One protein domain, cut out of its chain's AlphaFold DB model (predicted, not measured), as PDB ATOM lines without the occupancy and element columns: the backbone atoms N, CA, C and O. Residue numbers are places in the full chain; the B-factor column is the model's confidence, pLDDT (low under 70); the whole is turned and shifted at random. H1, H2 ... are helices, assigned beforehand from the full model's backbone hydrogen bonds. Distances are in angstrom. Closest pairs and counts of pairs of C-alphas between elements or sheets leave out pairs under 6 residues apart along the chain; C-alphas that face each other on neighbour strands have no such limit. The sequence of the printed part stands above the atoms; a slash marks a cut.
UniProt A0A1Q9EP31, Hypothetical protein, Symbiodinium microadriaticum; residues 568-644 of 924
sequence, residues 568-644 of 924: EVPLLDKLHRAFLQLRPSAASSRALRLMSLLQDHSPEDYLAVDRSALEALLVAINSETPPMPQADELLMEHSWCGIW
ATOM      1  N   GLU A 568      19.943  38.973 -30.305       56.66
ATOM      2  CA  GLU A 568      18.638  39.566 -30.649       56.66
ATOM      3  C   GLU A 568      17.469  38.553 -30.564       56.66
ATOM      4  O   GLU A 568      16.398  38.875 -30.050       56.66
ATOM      5  N   VAL A 569      17.689  37.300 -30.994       63.88
ATOM      6  CA  VAL A 569      16.676  36.219 -31.032       63.88
ATOM      7  C   VAL A 569      15.897  36.015 -29.713       63.88
ATOM      8  O   VAL A 569      14.667  35.959 -29.769       63.88
ATOM      9  N   PRO A 570      16.527  35.935 -28.516       82.06
ATOM     10  CA  PRO A 570      15.804  35.644 -27.275       82.06
ATOM     11  C   PRO A 570      14.817  36.732 -26.828       82.06
ATOM     12  O   PRO A 570      14.033  36.461 -25.923       82.06
ATOM     13  N   LEU A 571      14.830  37.946 -27.395       89.56
ATOM     14  CA  LEU A 571      13.824  38.961 -27.051       89.56
ATOM     15  C   LEU A 571      12.541  38.803 -27.884       89.56
ATOM     16  O   LEU A 571      11.451  38.894 -27.322       89.56
ATOM     17  N   LEU A 572      12.659  38.483 -29.178       92.88
ATOM     18  CA  LEU A 572      11.513  38.138 -30.034       92.88
ATOM     19  C   LEU A 572      10.848  36.827 -29.589       92.88
ATOM     20  O   LEU A 572       9.628  36.772 -29.483       92.88
ATOM     21  N   ASP A 573      11.635  35.805 -29.246       90.62
ATOM     22  CA  ASP A 573      11.134  34.536 -28.695       90.62
ATOM     23  C   ASP A 573      10.398  34.738 -27.354       90.62
ATOM     24  O   ASP A 573       9.303  34.211 -27.158       90.62
ATOM     25  N   LYS A 574      10.924  35.581 -26.452       92.19
ATOM     26  CA  LYS A 574      10.214  35.958 -25.218       92.19
ATOM     27  C   LYS A 574       8.912  36.721 -25.486       92.19
ATOM     28  O   LYS A 574       7.920  36.426 -24.828       92.19
ATOM     29  N   LEU A 575       8.900  37.666 -26.431       94.69
ATOM     30  CA  LEU A 575       7.687  38.404 -26.810       94.69
ATOM     31  C   LEU A 575       6.632  37.461 -27.408       94.69
ATOM     32  O   LEU A 575       5.474  37.505 -27.008       94.69
ATOM     33  N   HIS A 576       7.036  36.561 -28.306       94.88
ATOM     34  CA  HIS A 576       6.160  35.549 -28.893       94.88
ATOM     35  C   HIS A 576       5.550  34.630 -27.824       94.88
ATOM     36  O   HIS A 576       4.338  34.439 -27.803       94.88
ATOM     37  N   ARG A 577       6.349  34.131 -26.870       92.50
ATOM     38  CA  ARG A 577       5.835  33.340 -25.734       92.50
ATOM     39  C   ARG A 577       4.877  34.131 -24.847       92.50
ATOM     40  O   ARG A 577       3.877  33.572 -24.419       92.50
ATOM     41  N   ALA A 578       5.154  35.413 -24.605       93.12
ATOM     42  CA  ALA A 578       4.259  36.278 -23.842       93.12
ATOM     43  C   ALA A 578       2.924  36.517 -24.568       93.12
ATOM     44  O   ALA A 578       1.895  36.615 -23.913       93.12
ATOM     45  N   PHE A 579       2.908  36.553 -25.905       94.75
ATOM     46  CA  PHE A 579       1.666  36.563 -26.683       94.75
ATOM     47  C   PHE A 579       0.918  35.221 -26.630       94.75
ATOM     48  O   PHE A 579      -0.296  35.221 -26.452       94.75
ATOM     49  N   LEU A 580       1.623  34.084 -26.703       91.69
ATOM     50  CA  LEU A 580       1.033  32.738 -26.578       91.69
ATOM     51  C   LEU A 580       0.434  32.442 -25.186       91.69
ATOM     52  O   LEU A 580      -0.279  31.455 -25.029       91.69
ATOM     53  N   GLN A 581       0.723  33.270 -24.179       89.19
ATOM     54  CA  GLN A 581       0.135  33.189 -22.835       89.19
ATOM     55  C   GLN A 581      -1.168  33.998 -22.686       89.19
ATOM     56  O   GLN A 581      -1.811  33.921 -21.641       89.19
ATOM     57  N   LEU A 582      -1.569  34.769 -23.701       89.88
ATOM     58  CA  LEU A 582      -2.738  35.649 -23.656       89.88
ATOM     59  C   LEU A 582      -3.934  35.057 -24.414       89.88
ATOM     60  O   LEU A 582      -3.782  34.260 -25.338       89.88
ATOM     61  N   ARG A 583      -5.147  35.508 -24.061       89.12
ATOM     62  CA  ARG A 583      -6.359  35.259 -24.866       89.12
ATOM     63  C   ARG A 583      -6.142  35.821 -26.288       89.12
ATOM     64  O   ARG A 583      -5.613  36.930 -26.382       89.12
ATOM     65  N   PRO A 584      -6.576  35.148 -27.377       91.06
ATOM     66  CA  PRO A 584      -6.306  35.593 -28.753       91.06
ATOM     67  C   PRO A 584      -6.706  37.048 -29.048       91.06
ATOM     68  O   PRO A 584      -5.937  37.789 -29.657       91.06
ATOM     69  N   SER A 585      -7.848  37.501 -28.524       87.88
ATOM     70  CA  SER A 585      -8.298  38.897 -28.616       87.88
ATOM     71  C   SER A 585      -7.328  39.886 -27.953       87.88
ATOM     72  O   SER A 585      -6.938  40.879 -28.565       87.88
ATOM     73  N   ALA A 586      -6.880  39.595 -26.728       90.50
ATOM     74  CA  ALA A 586      -5.905  40.412 -26.006       90.50
ATOM     75  C   ALA A 586      -4.511  40.373 -26.662       90.50
ATOM     76  O   ALA A 586      -3.802  41.380 -26.657       90.50
ATOM     77  N   ALA A 587      -4.126  39.239 -27.256       93.81
ATOM     78  CA  ALA A 587      -2.904  39.123 -28.045       93.81
ATOM     79  C   ALA A 587      -2.968  40.007 -29.303       93.81
ATOM     80  O   ALA A 587      -2.066  40.816 -29.515       93.81
ATOM     81  N   SER A 588      -4.056  39.931 -30.078       93.31
ATOM     82  CA  SER A 588      -4.267  40.764 -31.272       93.31
ATOM     83  C   SER A 588      -4.312  42.262 -30.936       93.31
ATOM     84  O   SER A 588      -3.591  43.056 -31.540       93.31
ATOM     85  N   SER A 589      -5.054  42.659 -29.894       93.69
ATOM     86  CA  SER A 589      -5.139  44.060 -29.447       93.69
ATOM     87  C   SER A 589      -3.772  44.631 -29.044       93.69
ATOM     88  O   SER A 589      -3.344  45.680 -29.535       93.69
ATOM     89  N   ARG A 590      -3.009  43.895 -28.224       94.69
ATOM     90  CA  ARG A 590      -1.647  44.291 -27.832       94.69
ATOM     91  C   ARG A 590      -0.674  44.265 -29.020       94.69
ATOM     92  O   ARG A 590       0.233  45.097 -29.068       94.69
ATOM     93  N   ALA A 591      -0.877  43.385 -30.006       95.88
ATOM     94  CA  ALA A 591      -0.089  43.361 -31.238       95.88
ATOM     95  C   ALA A 591      -0.364  44.584 -32.131       95.88
ATOM     96  O   ALA A 591       0.584  45.240 -32.563       95.88
ATOM     97  N   LEU A 592      -1.632  44.963 -32.330       95.00
ATOM     98  CA  LEU A 592      -2.034  46.206 -33.004       95.00
ATOM     99  C   LEU A 592      -1.462  47.446 -32.306       95.00
ATOM    100  O   LEU A 592      -0.978  48.372 -32.960       95.00
ATOM    101  N   ARG A 593      -1.462  47.461 -30.970       95.06
ATOM    102  CA  ARG A 593      -0.960  48.588 -30.174       95.06
ATOM    103  C   ARG A 593       0.565  48.722 -30.242       95.06
ATOM    104  O   ARG A 593       1.064  49.835 -30.401       95.06
ATOM    105  N   LEU A 594       1.306  47.609 -30.207       96.56
ATOM    106  CA  LEU A 594       2.748  47.602 -30.484       96.56
ATOM    107  C   LEU A 594       3.060  47.945 -31.953       96.56
ATOM    108  O   LEU A 594       4.042  48.637 -32.206       96.56
ATOM    109  N   MET A 595       2.217  47.542 -32.907       96.56
ATOM    110  CA  MET A 595       2.343  47.923 -34.320       96.56
ATOM    111  C   MET A 595       2.166  49.437 -34.521       96.56
ATOM    112  O   MET A 595       2.964  50.043 -35.229       96.56
ATOM    113  N   SER A 596       1.196  50.074 -33.854       96.06
ATOM    114  CA  SER A 596       1.042  51.540 -33.873       96.06
ATOM    115  C   SER A 596       2.290  52.238 -33.325       96.06
ATOM    116  O   SER A 596       2.853  53.102 -33.990       96.06
ATOM    117  N   LEU A 597       2.781  51.808 -32.155       96.50
ATOM    118  CA  LEU A 597       4.005  52.352 -31.554       96.50
ATOM    119  C   LEU A 597       5.230  52.188 -32.470       96.50
ATOM    120  O   LEU A 597       6.108  53.049 -32.486       96.50
ATOM    121  N   LEU A 598       5.277  51.108 -33.255       96.56
ATOM    122  CA  LEU A 598       6.331  50.835 -34.231       96.56
ATOM    123  C   LEU A 598       6.203  51.679 -35.507       96.56
ATOM    124  O   LEU A 598       7.223  52.082 -36.066       96.56
ATOM    125  N   GLN A 599       4.987  52.004 -35.946       95.75
ATOM    126  CA  GLN A 599       4.742  52.957 -37.036       95.75
ATOM    127  C   GLN A 599       5.126  54.392 -36.637       95.75
ATOM    128  O   GLN A 599       5.723  55.101 -37.444       95.75
ATOM    129  N   ASP A 600       4.876  54.782 -35.382       95.56
ATOM    130  CA  ASP A 600       5.298  56.075 -34.818       95.56
ATOM    131  C   ASP A 600       6.822  56.166 -34.564       95.56
ATOM    132  O   ASP A 600       7.368  57.259 -34.394       95.56
ATOM    133  N   HIS A 601       7.535  55.033 -34.524       95.62
ATOM    134  CA  HIS A 601       8.982  54.981 -34.293       95.62
ATOM    135  C   HIS A 601       9.770  55.279 -35.572       95.62
ATOM    136  O   HIS A 601       9.605  54.590 -36.586       95.62
ATOM    137  N   SER A 602      10.708  56.230 -35.500       94.62
ATOM    138  CA  SER A 602      11.622  56.519 -36.608       94.62
ATOM    139  C   SER A 602      12.379  55.254 -37.046       94.62
ATOM    140  O   SER A 602      12.813  54.476 -36.188       94.62
ATOM    141  N   PRO A 603      12.593  55.032 -38.357       92.19
ATOM    142  CA  PRO A 603      13.475  53.972 -38.843       92.19
ATOM    143  C   PRO A 603      14.965  54.259 -38.576       92.19
ATOM    144  O   PRO A 603      15.787  53.367 -38.763       92.19
ATOM    145  N   GLU A 604      15.323  55.478 -38.150       91.19
ATOM    146  CA  GLU A 604      16.691  55.845 -37.748       91.19
ATOM    147  C   GLU A 604      16.974  55.589 -36.253       91.19
ATOM    148  O   GLU A 604      18.138  55.515 -35.852       91.19
ATOM    149  N   ASP A 605      15.932  55.441 -35.426       93.44
ATOM    150  CA  ASP A 605      16.066  55.196 -33.986       93.44
ATOM    151  C   ASP A 605      16.345  53.711 -33.686       93.44
ATOM    152  O   ASP A 605      15.798  52.803 -34.316       93.44
ATOM    153  N   TYR A 606      17.186  53.447 -32.683       93.00
ATOM    154  CA  TYR A 606      17.659  52.097 -32.357       93.00
ATOM    155  C   TYR A 606      16.579  51.206 -31.715       93.00
ATOM    156  O   TYR A 606      16.006  51.546 -30.679       93.00
ATOM    157  N   LEU A 607      16.396  50.007 -32.277       94.81
ATOM    158  CA  LEU A 607      15.655  48.892 -31.681       94.81
ATOM    159  C   LEU A 607      16.623  47.756 -31.310       94.81
ATOM    160  O   LEU A 607      17.615  47.516 -31.995       94.81
ATOM    161  N   ALA A 608      16.317  47.026 -30.236       91.94
ATOM    162  CA  ALA A 608      17.088  45.870 -29.765       91.94
ATOM    163  C   ALA A 608      16.711  44.543 -30.460       91.94
ATOM    164  O   ALA A 608      17.223  43.482 -30.097       91.94
ATOM    165  N   VAL A 609      15.812  44.603 -31.443       92.94
ATOM    166  CA  VAL A 609      15.390  43.496 -32.309       92.94
ATOM    167  C   VAL A 609      15.366  43.984 -33.755       92.94
ATOM    168  O   VAL A 609      15.233  45.185 -33.996       92.94
ATOM    169  N   ASP A 610      15.455  43.068 -34.719       94.19
ATOM    170  CA  ASP A 610      15.236  43.435 -36.117       94.19
ATOM    171  C   ASP A 610      13.794  43.924 -36.331       94.19
ATOM    172  O   ASP A 610      12.828  43.279 -35.911       94.19
ATOM    173  N   ARG A 611      13.656  45.075 -36.999       94.69
ATOM    174  CA  ARG A 611      12.364  45.726 -37.226       94.69
ATOM    175  C   ARG A 611      11.443  44.891 -38.117       94.69
ATOM    176  O   ARG A 611      10.260  44.793 -37.811       94.69
ATOM    177  N   SER A 612      11.967  44.264 -39.169       94.25
ATOM    178  CA  SER A 612      11.158  43.456 -40.090       94.25
ATOM    179  C   SER A 612      10.681  42.153 -39.440       94.25
ATOM    180  O   SER A 612       9.536  41.751 -39.638       94.25
ATOM    181  N   ALA A 613      11.507  41.540 -38.585       93.75
ATOM    182  CA  ALA A 613      11.117  40.380 -37.787       93.75
ATOM    183  C   ALA A 613      10.046  40.725 -36.734       93.75
ATOM    184  O   ALA A 613       9.132  39.932 -36.505       93.75
ATOM    185  N   LEU A 614      10.121  41.914 -36.121       95.56
ATOM    186  CA  LEU A 614       9.090  42.413 -35.206       95.56
ATOM    187  C   LEU A 614       7.775  42.724 -35.940       95.56
ATOM    188  O   LEU A 614       6.717  42.302 -35.481       95.56
ATOM    189  N   GLU A 615       7.830  43.411 -37.086       95.88
ATOM    190  CA  GLU A 615       6.651  43.692 -37.916       95.88
ATOM    191  C   GLU A 615       5.978  42.386 -38.376       95.88
ATOM    192  O   GLU A 615       4.766  42.241 -38.225       95.88
ATOM    193  N   ALA A 616       6.753  41.393 -38.830       94.06
ATOM    194  CA  ALA A 616       6.237  40.080 -39.218       94.06
ATOM    195  C   ALA A 616       5.583  39.313 -38.051       94.06
ATOM    196  O   ALA A 616       4.505  38.746 -38.226       94.06
ATOM    197  N   LEU A 617       6.194  39.319 -36.858       95.62
ATOM    198  CA  LEU A 617       5.634  38.681 -35.660       95.62
ATOM    199  C   LEU A 617       4.298  39.321 -35.249       95.62
ATOM    200  O   LEU A 617       3.329  38.615 -34.985       95.62
ATOM    201  N   LEU A 618       4.236  40.654 -35.219       96.25
ATOM    202  CA  LEU A 618       3.030  41.393 -34.843       96.25
ATOM    203  C   LEU A 618       1.900  41.215 -35.872       96.25
ATOM    204  O   LEU A 618       0.744  41.068 -35.481       96.25
ATOM    205  N   VAL A 619       2.219  41.162 -37.172       95.06
ATOM    206  CA  VAL A 619       1.240  40.844 -38.230       95.06
ATOM    207  C   VAL A 619       0.721  39.409 -38.110       95.06
ATOM    208  O   VAL A 619      -0.475  39.197 -38.275       95.06
ATOM    209  N   ALA A 620       1.576  38.436 -37.784       93.25
ATOM    210  CA  ALA A 620       1.168  37.035 -37.633       93.25
ATOM    211  C   ALA A 620       0.232  36.788 -36.432       93.25
ATOM    212  O   ALA A 620      -0.546  35.838 -36.453       93.25
ATOM    213  N   ILE A 621       0.302  37.634 -35.398       93.88
ATOM    214  CA  ILE A 621      -0.535  37.553 -34.186       93.88
ATOM    215  C   ILE A 621      -1.848  38.338 -34.347       93.88
ATOM    216  O   ILE A 621      -2.866  37.978 -33.760       93.88
ATOM    217  N   ASN A 622      -1.853  39.386 -35.172       89.19
ATOM    218  CA  ASN A 622      -3.042  40.156 -35.537       89.19
ATOM    219  C   ASN A 622      -3.884  39.425 -36.610       89.19
ATOM    220  O   ASN A 622      -4.027  39.895 -37.741       89.19
ATOM    221  N   SER A 623      -4.416  38.248 -36.266       77.44
ATOM    222  CA  SER A 623      -5.258  37.428 -37.153       77.44
ATOM    223  C   SER A 623      -6.734  37.843 -37.163       77.44
ATOM    224  O   SER A 623      -7.431  37.619 -38.150       77.44
ATOM    225  N   GLU A 624      -7.213  38.453 -36.079       77.19
ATOM    226  CA  GLU A 624      -8.612  38.837 -35.861       77.19
ATOM    227  C   GLU A 624      -8.704  40.287 -35.384       77.19
ATOM    228  O   GLU A 624      -7.837  40.755 -34.647       77.19
ATOM    229  N   THR A 625      -9.773  41.000 -35.757       72.19
ATOM    230  CA  THR A 625     -10.044  42.339 -35.209       72.19
ATOM    231  C   THR A 625     -10.642  42.180 -33.809       72.19
ATOM    232  O   THR A 625     -11.753  41.660 -33.703       72.19
ATOM    233  N   PRO A 626      -9.944  42.581 -32.732       76.88
ATOM    234  CA  PRO A 626     -10.413  42.328 -31.377       76.88
ATOM    235  C   PRO A 626     -11.611  43.228 -31.024       76.88
ATOM    236  O   PRO A 626     -11.699  44.355 -31.525       76.88
ATOM    237  N   PRO A 627     -12.516  42.781 -30.131       76.50
ATOM    238  CA  PRO A 627     -13.501  43.670 -29.524       76.50
ATOM    239  C   PRO A 627     -12.789  44.793 -28.755       76.50
ATOM    240  O   PRO A 627     -11.679  44.610 -28.252       76.50
ATOM    241  N   MET A 628     -13.426  45.963 -28.662       74.12
ATOM    242  CA  MET A 628     -12.852  47.106 -27.945       74.12
ATOM    243  C   MET A 628     -12.691  46.750 -26.455       74.12
ATOM    244  O   MET A 628     -13.701  46.424 -25.827       74.12
ATOM    245  N   PRO A 629     -11.472  46.795 -25.876       77.31
ATOM    246  CA  PRO A 629     -11.264  46.362 -24.499       77.31
ATOM    247  C   PRO A 629     -11.976  47.292 -23.515       77.31
ATOM    248  O   PRO A 629     -12.105  48.498 -23.757       77.31
ATOM    249  N   GLN A 630     -12.420  46.747 -22.385       78.69
ATOM    250  CA  GLN A 630     -13.064  47.532 -21.333       78.69
ATOM    251  C   GLN A 630     -12.057  48.476 -20.651       78.69
ATOM    252  O   GLN A 630     -10.843  48.336 -20.802       78.69
ATOM    253  N   ALA A 631     -12.543  49.466 -19.896       76.38
ATOM    254  CA  ALA A 631     -11.701  50.542 -19.350       76.38
ATOM    255  C   ALA A 631     -10.505  50.038 -18.514       76.38
ATOM    256  O   ALA A 631      -9.404  50.576 -18.637       76.38
ATOM    257  N   ASP A 632     -10.701  48.978 -17.726       76.62
ATOM    258  CA  ASP A 632      -9.649  48.367 -16.906       76.62
ATOM    259  C   ASP A 632      -8.678  47.520 -17.755       76.62
ATOM    260  O   ASP A 632      -7.462  47.546 -17.544       76.62
ATOM    261  N   GLU A 633      -9.180  46.837 -18.790       80.44
ATOM    262  CA  GLU A 633      -8.356  46.093 -19.751       80.44
ATOM    263  C   GLU A 633      -7.456  47.042 -20.559       80.44
ATOM    264  O   GLU A 633      -6.266  46.777 -20.719       80.44
ATOM    265  N   LEU A 634      -7.978  48.198 -20.989       84.44
ATOM    266  CA  LEU A 634      -7.226  49.242 -21.697       84.44
ATOM    267  C   LEU A 634      -6.036  49.783 -20.891       84.44
ATOM    268  O   LEU A 634      -5.035  50.186 -21.500       84.44
ATOM    269  N   LEU A 635      -6.130  49.795 -19.554       83.19
ATOM    270  CA  LEU A 635      -5.040  50.160 -18.643       83.19
ATOM    271  C   LEU A 635      -3.984  49.047 -18.563       83.19
ATOM    272  O   LEU A 635      -2.796  49.332 -18.726       83.19
ATOM    273  N   MET A 636      -4.411  47.791 -18.392       83.44
ATOM    274  CA  MET A 636      -3.529  46.611 -18.364       83.44
ATOM    275  C   MET A 636      -2.802  46.396 -19.701       83.44
ATOM    276  O   MET A 636      -1.627  46.038 -19.742       83.44
ATOM    277  N   GLU A 637      -3.462  46.668 -20.825       91.00
ATOM    278  CA  GLU A 637      -2.814  46.710 -22.133       91.00
ATOM    279  C   GLU A 637      -1.801  47.847 -22.251       91.00
ATOM    280  O   GLU A 637      -0.740  47.655 -22.844       91.00
ATOM    281  N   HIS A 638      -2.110  49.037 -21.724       89.75
ATOM    282  CA  HIS A 638      -1.201  50.177 -21.814       89.75
ATOM    283  C   HIS A 638       0.072  49.939 -20.993       89.75
ATOM    284  O   HIS A 638       1.166  50.269 -21.466       89.75
ATOM    285  N   SER A 639      -0.039  49.360 -19.794       87.19
ATOM    286  CA  SER A 639       1.125  48.998 -18.978       87.19
ATOM    287  C   SER A 639       1.945  47.896 -19.659       87.19
ATOM    288  O   SER A 639       3.141  48.089 -19.883       87.19
ATOM    289  N   TRP A 640       1.307  46.806 -20.102       93.50
ATOM    290  CA  TRP A 640       1.970  45.697 -20.798       93.50
ATOM    291  C   TRP A 640       2.681  46.155 -22.080       93.50
ATOM    292  O   TRP A 640       3.867  45.872 -22.267       93.50
ATOM    293  N   CYS A 641       2.008  46.935 -22.935       95.12
ATOM    294  CA  CYS A 641       2.620  47.480 -24.149       95.12
ATOM    295  C   CYS A 641       3.765  48.445 -23.815       95.12
ATOM    296  O   CYS A 641       4.793  48.404 -24.480       95.12
ATOM    297  N   GLY A 642       3.640  49.271 -22.769       92.75
ATOM    298  CA  GLY A 642       4.712  50.167 -22.322       92.75
ATOM    299  C   GLY A 642       5.967  49.425 -21.839       92.75
ATOM    300  O   GLY A 642       7.087  49.818 -22.184       92.75
ATOM    301  N   ILE A 643       5.789  48.324 -21.103       90.62
ATOM    302  CA  ILE A 643       6.876  47.443 -20.646       90.62
ATOM    303  C   ILE A 643       7.576  46.805 -21.851       90.62
ATOM    304  O   ILE A 643       8.794  46.940 -22.003       90.62
ATOM    305  N   TRP A 644       6.823  46.164 -22.749       94.31
ATOM    306  CA  TRP A 644       7.401  45.519 -23.932       94.31
ATOM    307  C   TRP A 644       8.041  46.510 -24.895       94.31
ATOM    308  O   TRP A 644       9.126  46.239 -25.397       94.31
TER     309      TRP A 644
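AT A GLANCE: This is residues 568 to 644 of the 924 residues of the protein "Hypothetical protein" of Symbiodinium microadriaticum (UniProt A0A1Q9EP31). Four helices make a small, compact body: the long helix H2 lies between H3, which folds back along it as a helical hairpin, and H4, which crosses it at a steep angle. H1 runs alongside H3 and the same way, at a shallow tilt of 18 degrees, while H4 runs opposite to H1 at a shallow tilt of 14 degrees, its last residue, Trp 644, near Leu 575 of H1. The printed part has 77 residues with four named helices, H1 H2 H3 H4 along the chain, and no named strand; the class is all helix. The whole is compact, with a radius of gyration of the C-alphas of 12.2 A, and spans 34 by 23 by 20 A, only just elongated.

HOW THE PARTS SIT: H2, residues 584 to 599, is the longest helix. H3, residues 611 to 621, touches H2 at a shallow tilt of 26 degrees, opposite ways, and the two are a hairpin; their closest C-alphas, those of Ala 591 and Leu 618, are 5.2 A apart. H4, residues 631 to 644, touches H2 at a steep tilt of 55 degrees, the same way. Here H2 touches H4 with residues 590 to 594 alone, and H4 touches H2 with residues 637 to 641 alone; the closest C-alphas are those of Arg 590 and Glu 637, 6.3 A apart. H3 and H4 are apart. H1, residues 569 to 580, only just touches H3, with 3 pairs of C-alphas within 8 A, at a shallow tilt of 18 degrees, the same way; the closest C-alphas are those of Leu 572 and Leu 614, 7.1 A apart. H1 and H2 are close but not clearly touching, their closest C-alphas being those of Phe 579 and Ala 587 at 5.4 A. H1 and H4 are also close but not clearly touching, at a shallow tilt of 14 degrees, opposite ways; the C-alphas of Leu 575 and Trp 644, their closest, are 7.7 A apart. In H1, H2, H3 and H4 every O i to N i+4 pair is within hydrogen-bond range.

IN THESE COORDINATES: H2 is 22.2 A from first to last C-alpha, with C-alpha 584 at (-6.306, 35.593, -28.753). H4 is 20.3 A long and ends at C-alpha 644 (7.401, 45.519, -23.932). H1 begins at C-alpha 569 (16.676, 36.219, -31.032) and is 16.6 A long; H3 is 15.6 A long.

THE WHOLE: The two C-alphas farthest apart, those of Glu 604 and Gln 630, are 35.0 A apart. The printed part has no cut. The link from H1 to H2 is tight, with 3 residues; that from H3 to H4 is short, with 9; that from H2 to H3 is long, with 11. The mean pLDDT of the printed part is 89.6, and residues 568 to 569 are under 70.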